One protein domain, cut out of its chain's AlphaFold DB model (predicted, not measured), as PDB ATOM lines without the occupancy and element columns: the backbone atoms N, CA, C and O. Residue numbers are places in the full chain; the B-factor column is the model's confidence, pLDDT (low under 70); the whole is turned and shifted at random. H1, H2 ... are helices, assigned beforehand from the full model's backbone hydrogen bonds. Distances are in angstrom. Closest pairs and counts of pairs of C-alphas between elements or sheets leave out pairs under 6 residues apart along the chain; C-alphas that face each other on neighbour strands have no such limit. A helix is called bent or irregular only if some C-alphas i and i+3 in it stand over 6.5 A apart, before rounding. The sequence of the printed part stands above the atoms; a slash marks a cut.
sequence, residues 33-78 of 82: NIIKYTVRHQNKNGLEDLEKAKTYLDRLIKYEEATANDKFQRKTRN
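AT A GLANCE: This is residues 33 to 78 of the 82 residues of the protein "DUF3310 domain-containing protein" of Lactobacillus sp. 3B(2020) (UniProt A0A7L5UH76). Picture a lopsided helical hairpin: the short helix H1 folds back along the first part of one long helix, H2, and the rest of H2 sticks out beyond it as a long arm, residues 61 to 78. H2 makes the long axis, and the turn between the two helices lies at the end of the rod away from residue 78. The printed part has 46 residues with two named helices, H1 then H2, and no named strand; its class is all helix. It is extended, with a radius of gyration of the C-alphas of 15.8 A, and it spans 51 by 12 by 7 A.

HOW THE PARTS SIT: Begin with H1, residues 33 to 40, and go on to H2, residues 47 to 78; the two are a helical hairpin. They touch, and H2 does so with residues 49 to 57 alone. Look for the closest C-alphas of the two helices at Ile 34 and Ala 53, 4.6 A apart. Their lines stand at a shallow tilt of 21 degrees, and they run opposite ways. Residues 61 to 78, which belong to H2, stand free. In H1 and H2 every backbone O i to N i+4 pair is within hydrogen-bond range.

IN THESE COORDINATES: Find C-alpha 33 at (-24.592, 39.439, -22.075); from there H1 runs 10.2 A to C-alpha 40 at (-16.927, 42.782, -27.962). Residues 41 to 46 follow as the link. Then find C-alpha 47 at (-18.088, 52.551, -25.394), where H2 begins; it runs 47.1 A to C-alpha 78 at (-41.241, 29.740, 8.631). Neither helix is bent.

THE WHOLE: The two C-alphas farthest apart are those of Asn 43, in the link, and Asn 78, at 51.3 A. The printed part has no cut, and the link from H1 to H2, six residues, is short. In the B-factor column the mean pLDDT of the printed part of this model is 91.8, and no printed residue is under 70.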
ATOM      1  N   ASN A  33     -24.614  38.134 -21.414       97.88
ATOM      2  CA  ASN A  33     -24.592  39.439 -22.075       97.88
ATOM      3  C   ASN A  33     -23.486  40.352 -21.537       97.88
ATOM      4  O   ASN A  33     -22.817  41.002 -22.341       97.88
ATOM      5  N   ILE A  34     -23.245  40.367 -20.224       98.31
ATOM      6  CA  ILE A  34     -22.142  41.130 -19.620       98.31
ATOM      7  C   ILE A  34     -20.808  40.701 -20.247       98.31
ATOM      8  O   ILE A  34     -20.078  41.546 -20.769       98.31
ATOM      9  N   ILE A  35     -20.523  39.396 -20.295       98.06
ATOM     10  CA  ILE A  35     -19.301  38.856 -20.917       98.06
ATOM     11  C   ILE A  35     -19.251  39.209 -22.409       98.06
ATOM     12  O   ILE A  35     -18.250  39.723 -22.903       98.06
ATOM     13  N   LYS A  36     -20.353  39.003 -23.139       97.44
ATOM     14  CA  LYS A  36     -20.426  39.304 -24.576       97.44
ATOM     15  C   LYS A  36     -20.041  40.750 -24.869       97.44
ATOM     16  O   LYS A  36     -19.239  40.996 -25.766       97.44
ATOM     17  N   TYR A  37     -20.624  41.709 -24.154       98.19
ATOM     18  CA  TYR A  37     -20.394  43.125 -24.426       98.19
ATOM     19  C   TYR A  37     -19.036  43.613 -23.904       98.19
ATOM     20  O   TYR A  37     -18.376  44.395 -24.587       98.19
ATOM     21  N   THR A  38     -18.559  43.092 -22.769       97.69
ATOM     22  CA  THR A  38     -17.204  43.385 -22.266       97.69
ATOM     23  C   THR A  38     -16.103  42.814 -23.154       97.69
ATOM     24  O   THR A  38     -15.056  43.432 -23.257       97.69
ATOM     25  N   VAL A  39     -16.307  41.704 -23.864       97.31
ATOM     26  CA  VAL A  39     -15.317  41.212 -24.843       97.31
ATOM     27  C   VAL A  39     -15.442  41.952 -26.178       97.31
ATOM     28  O   VAL A  39     -14.447  42.307 -26.807       97.31
ATOM     29  N   ARG A  40     -16.671  42.224 -26.627       97.06
ATOM     30  CA  ARG A  40     -16.927  42.782 -27.962       97.06
ATOM     31  C   ARG A  40     -16.570  44.262 -28.100       97.06
ATOM     32  O   ARG A  40     -16.299  44.694 -29.223       97.06
ATOM     33  N   HIS A  41     -16.536  45.020 -27.001       97.56
ATOM     34  CA  HIS A  41     -16.297  46.467 -27.050       97.56
ATOM     35  C   HIS A  41     -15.013  46.838 -27.804       97.56
ATOM     36  O   HIS A  41     -15.028  47.785 -28.584       97.56
ATOM     37  N   GLN A  42     -13.943  46.050 -27.652       93.69
ATOM     38  CA  GLN A  42     -12.643  46.323 -28.276       93.69
ATOM     39  C   GLN A  42     -12.687  46.273 -29.808       93.69
ATOM     40  O   GLN A  42     -11.901  46.949 -30.461       93.69
ATOM     41  N   ASN A  43     -13.613  45.495 -30.382       95.38
ATOM     42  CA  ASN A  43     -13.582  45.117 -31.797       95.38
ATOM     43  C   ASN A  43     -14.836  45.526 -32.585       95.38
ATOM     44  O   ASN A  43     -14.922  45.224 -33.776       95.38
ATOM     45  N   LYS A  44     -15.845  46.141 -31.948       93.81
ATOM     46  CA  LYS A  44     -17.113  46.465 -32.623       93.81
ATOM     47  C   LYS A  44     -17.649  47.861 -32.323       93.81
ATOM     48  O   LYS A  44     -17.547  48.733 -33.173       93.81
ATOM     49  N   ASN A  45     -18.245  48.063 -31.147       92.94
ATOM     50  CA  ASN A  45     -18.999  49.290 -30.854       92.94
ATOM     51  C   ASN A  45     -18.363  50.155 -29.752       92.94
ATOM     52  O   ASN A  45     -18.977  51.126 -29.316       92.94
ATOM     53  N   GLY A  46     -17.166  49.802 -29.262       96.56
ATOM     54  CA  GLY A  46     -16.464  50.580 -28.242       96.56
ATOM     55  C   GLY A  46     -17.320  50.830 -27.000       96.56
ATOM     56  O   GLY A  46     -17.930  49.915 -26.445       96.56
ATOM     57  N   LEU A  47     -17.387  52.097 -26.594       97.56
ATOM     58  CA  LEU A  47     -18.088  52.551 -25.394       97.56
ATOM     59  C   LEU A  47     -19.559  52.103 -25.329       97.56
ATOM     60  O   LEU A  47     -20.028  51.749 -24.252       97.56
ATOM     61  N   GLU A  48     -20.271  52.037 -26.457       97.31
ATOM     62  CA  GLU A  48     -21.688  51.643 -26.475       97.31
ATOM     63  C   GLU A  48     -21.896  50.203 -25.969       97.31
ATOM     64  O   GLU A  48     -22.892  49.893 -25.312       97.31
ATOM     65  N   ASP A  49     -20.954  49.296 -26.247       98.06
ATOM     66  CA  ASP A  49     -21.023  47.939 -25.707       98.06
ATOM     67  C   ASP A  49     -20.742  47.941 -24.192       98.06
ATOM     68  O   ASP A  49     -21.421  47.232 -23.452       98.06
ATOM     69  N   LEU A  50     -19.838  48.789 -23.691       98.12
ATOM     70  CA  LEU A  50     -19.618  48.921 -22.243       98.12
ATOM     71  C   LEU A  50     -20.858  49.465 -21.516       98.12
ATOM     72  O   LEU A  50     -21.212  48.962 -20.450       98.12
ATOM     73  N   GLU A  51     -21.579  50.420 -22.107       98.06
ATOM     74  CA  GLU A  51     -22.853  50.912 -21.562       98.06
ATOM     75  C   GLU A  51     -23.930  49.816 -21.519       98.06
ATOM     76  O   GLU A  51     -24.697  49.713 -20.553       98.06
ATOM     77  N   LYS A  52     -23.969  48.935 -22.530       96.19
ATOM     78  CA  LYS A  52     -24.842  47.751 -22.517       96.19
ATOM     79  C   LYS A  52     -24.434  46.774 -21.422       96.19
ATOM     80  O   LYS A  52     -25.304  46.307 -20.695       96.19
ATOM     81  N   ALA A  53     -23.139  46.493 -21.268       97.94
ATOM     82  CA  ALA A  53     -22.642  45.639 -20.191       97.94
ATOM     83  C   ALA A  53     -23.058  46.179 -18.816       97.94
ATOM     84  O   ALA A  53     -23.596  45.425 -18.008       97.94
ATOM     85  N   LYS A  54     -22.904  47.492 -18.593       98.06
ATOM     86  CA  LYS A  54     -23.366  48.166 -17.375       98.06
ATOM     87  C   LYS A  54     -24.870  47.981 -17.163       98.06
ATOM     88  O   LYS A  54     -25.285  47.596 -16.080       98.06
ATOM     89  N   THR A  55     -25.679  48.176 -18.204       96.50
ATOM     90  CA  THR A  55     -27.141  47.997 -18.122       96.50
ATOM     91  C   THR A  55     -27.523  46.581 -17.677       96.50
ATOM     92  O   THR A  55     -28.419  46.415 -16.852       96.50
ATOM     93  N   TYR A  56     -26.852  45.553 -18.204       97.12
ATOM     94  CA  TYR A  56     -27.103  44.166 -17.797       97.12
ATOM     95  C   TYR A  56     -26.603  43.862 -16.384       97.12
ATOM     96  O   TYR A  56     -27.263  43.115 -15.666       97.12
ATOM     97  N   LEU A  57     -25.484  44.457 -15.967       98.06
ATOM     98  CA  LEU A  57     -25.001  44.355 -14.592       98.06
ATOM     99  C   LEU A  57     -25.987  44.995 -13.606       98.06
ATOM    100  O   LEU A  57     -26.348  44.363 -12.618       98.06
ATOM    101  N   ASP A  58     -26.483  46.197 -13.909       97.00
ATOM    102  CA  ASP A  58     -27.477  46.896 -13.087       97.00
ATOM    103  C   ASP A  58     -28.772  46.069 -12.946       97.00
ATOM    104  O   ASP A  58     -29.382  46.047 -11.877       97.00
ATOM    105  N   ARG A  59     -29.195  45.356 -14.003       94.38
ATOM    106  CA  ARG A  59     -30.339  44.428 -13.929       94.38
ATOM    107  C   ARG A  59     -30.052  43.196 -13.079       94.38
ATOM    108  O   ARG A  59     -30.882  42.842 -12.250       94.38
ATOM    109  N   LEU A  60     -28.885  42.575 -13.246       95.56
ATOM    110  CA  LEU A  60     -28.501  41.413 -12.445       95.56
ATOM    111  C   LEU A  60     -28.465  41.749 -10.948       95.56
ATOM    112  O   LEU A  60     -28.984  40.981 -10.146       95.56
ATOM    113  N   ILE A  61     -27.927  42.916 -10.581       95.94
ATOM    114  CA  ILE A  61     -27.923  43.394  -9.190       95.94
ATOM    115  C   ILE A  61     -29.354  43.479  -8.645       95.94
ATOM    116  O   ILE A  61     -29.643  42.898  -7.604       95.94
ATOM    117  N   LYS A  62     -30.270  44.130  -9.375       93.31
ATOM    118  CA  LYS A  62     -31.680  44.245  -8.960       93.31
ATOM    119  C   LYS A  62     -32.360  42.887  -8.798       93.31
ATOM    120  O   LYS A  62     -33.111  42.686  -7.845       93.31
ATOM    121  N   TYR A  63     -32.101  41.962  -9.719       90.19
ATOM    122  CA  TYR A  63     -32.647  40.609  -9.663       90.19
ATOM    123  C   TYR A  63     -32.174  39.850  -8.411       90.19
ATOM    124  O   TYR A  63     -32.982  39.237  -7.707       90.19
ATOM    125  N   GLU A  64     -30.882  39.930  -8.089       92.75
ATOM    126  CA  GLU A  64     -30.308  39.306  -6.892       92.75
ATOM    127  C   GLU A  64     -30.829  39.949  -5.597       92.75
ATOM    128  O   GLU A  64     -31.187  39.235  -4.661       92.75
ATOM    129  N   GLU A  65     -30.953  41.280  -5.543       92.31
ATOM    130  CA  GLU A  65     -31.532  41.996  -4.396       92.31
ATOM    131  C   GLU A  65     -32.982  41.567  -4.125       92.31
ATOM    132  O   GLU A  65     -33.344  41.257  -2.984       92.31
ATOM    133  N   ALA A  66     -33.808  41.488  -5.174       88.56
ATOM    134  CA  ALA A  66     -35.190  41.028  -5.069       88.56
ATOM    135  C   ALA A  66     -35.267  39.569  -4.587       88.56
ATOM    136  O   ALA A  66     -36.049  39.242  -3.689       88.56
ATOM    137  N   THR A  67     -34.407  38.706  -5.133       86.94
ATOM    138  CA  THR A  67     -34.332  37.285  -4.772       86.94
ATOM    139  C   THR A  67     -33.853  37.083  -3.331       86.94
ATOM    140  O   THR A  67     -34.378  36.232  -2.609       86.94
ATOM    141  N   ALA A  68     -32.870  37.862  -2.875       85.31
ATOM    142  CA  ALA A  68     -32.360  37.814  -1.507       85.31
ATOM    143  C   ALA A  68     -33.420  38.263  -0.491       85.31
ATOM    144  O   ALA A  68     -33.609  37.596   0.532       85.31
ATOM    145  N   ASN A  69     -34.153  39.342  -0.791       83.06
ATOM    146  CA  ASN A  69     -35.253  39.805   0.050       83.06
ATOM    147  C   ASN A  69     -36.362  38.746   0.151       83.06
ATOM    148  O   ASN A  69     -36.803  38.418   1.249       83.06
ATOM    149  N   ASP A  70     -36.770  38.135  -0.962       82.44
ATOM    150  CA  ASP A  70     -37.788  37.079  -0.950       82.44
ATOM    151  C   ASP A  70     -37.340  35.840  -0.144       82.44
ATOM    152  O   ASP A  70     -38.087  35.338   0.700       82.44
ATOM    153  N   LYS A  71     -36.080  35.401  -0.290       79.62
ATOM    154  CA  LYS A  71     -35.498  34.332   0.548       79.62
ATOM    155  C   LYS A  71     -35.544  34.680   2.041       79.62
ATOM    156  O   LYS A  71     -35.880  33.819   2.856       79.62
ATOM    157  N   PHE A  72     -35.248  35.929   2.403       79.62
ATOM    158  CA  PHE A  72     -35.336  36.406   3.783       79.62
ATOM    159  C   PHE A  72     -36.780  36.367   4.312       79.62
ATOM    160  O   PHE A  72     -37.017  35.785   5.370       79.62
ATOM    161  N   GLN A  73     -37.757  36.876   3.551       77.56
ATOM    162  CA  GLN A  73     -39.178  36.881   3.941       77.56
ATOM    163  C   GLN A  73     -39.796  35.480   4.062       77.56
ATOM    164  O   GLN A  73     -40.760  35.272   4.803       77.56
ATOM    165  N   ARG A  74     -39.289  34.502   3.303       78.50
ATOM    166  CA  ARG A  74     -39.690  33.094   3.445       78.50
ATOM    167  C   ARG A  74     -39.116  32.486   4.723       78.50
ATOM    168  O   ARG A  74     -39.829  31.792   5.440       78.50
ATOM    169  N   LYS A  75     -37.852  32.788   5.044       78.44
ATOM    170  CA  LYS A  75     -37.196  32.313   6.270       78.44
ATOM    171  C   LYS A  75     -37.860  32.864   7.536       78.44
ATOM    172  O   LYS A  75     -38.032  32.111   8.486       78.44
ATOM    173  N   THR A  76     -38.252  34.140   7.548       74.50
ATOM    174  CA  THR A  76     -38.934  34.763   8.699       74.50
ATOM    175  C   THR A  76     -40.324  34.176   8.939       74.50
ATOM    176  O   THR A  76     -40.650  33.861  10.079       74.50
ATOM    177  N   ARG A  77     -41.115  33.950   7.878       77.06
ATOM    178  CA  ARG A  77     -42.444  33.315   7.978       77.06
ATOM    179  C   ARG A  77     -42.388  31.899   8.545       77.06
ATOM    180  O   ARG A  77     -43.209  31.559   9.387       77.06
ATOM    181  N   ASN A  78     -41.404  31.107   8.132       73.56
ATOM    182  CA  ASN A  78     -41.241  29.740   8.631       73.56
ATOM    183  C   ASN A  78     -40.818  29.684  10.111       73.56
ATOM    184  O   ASN A  78     -40.989  28.650  10.735       73.56
TER     185      ASN A  78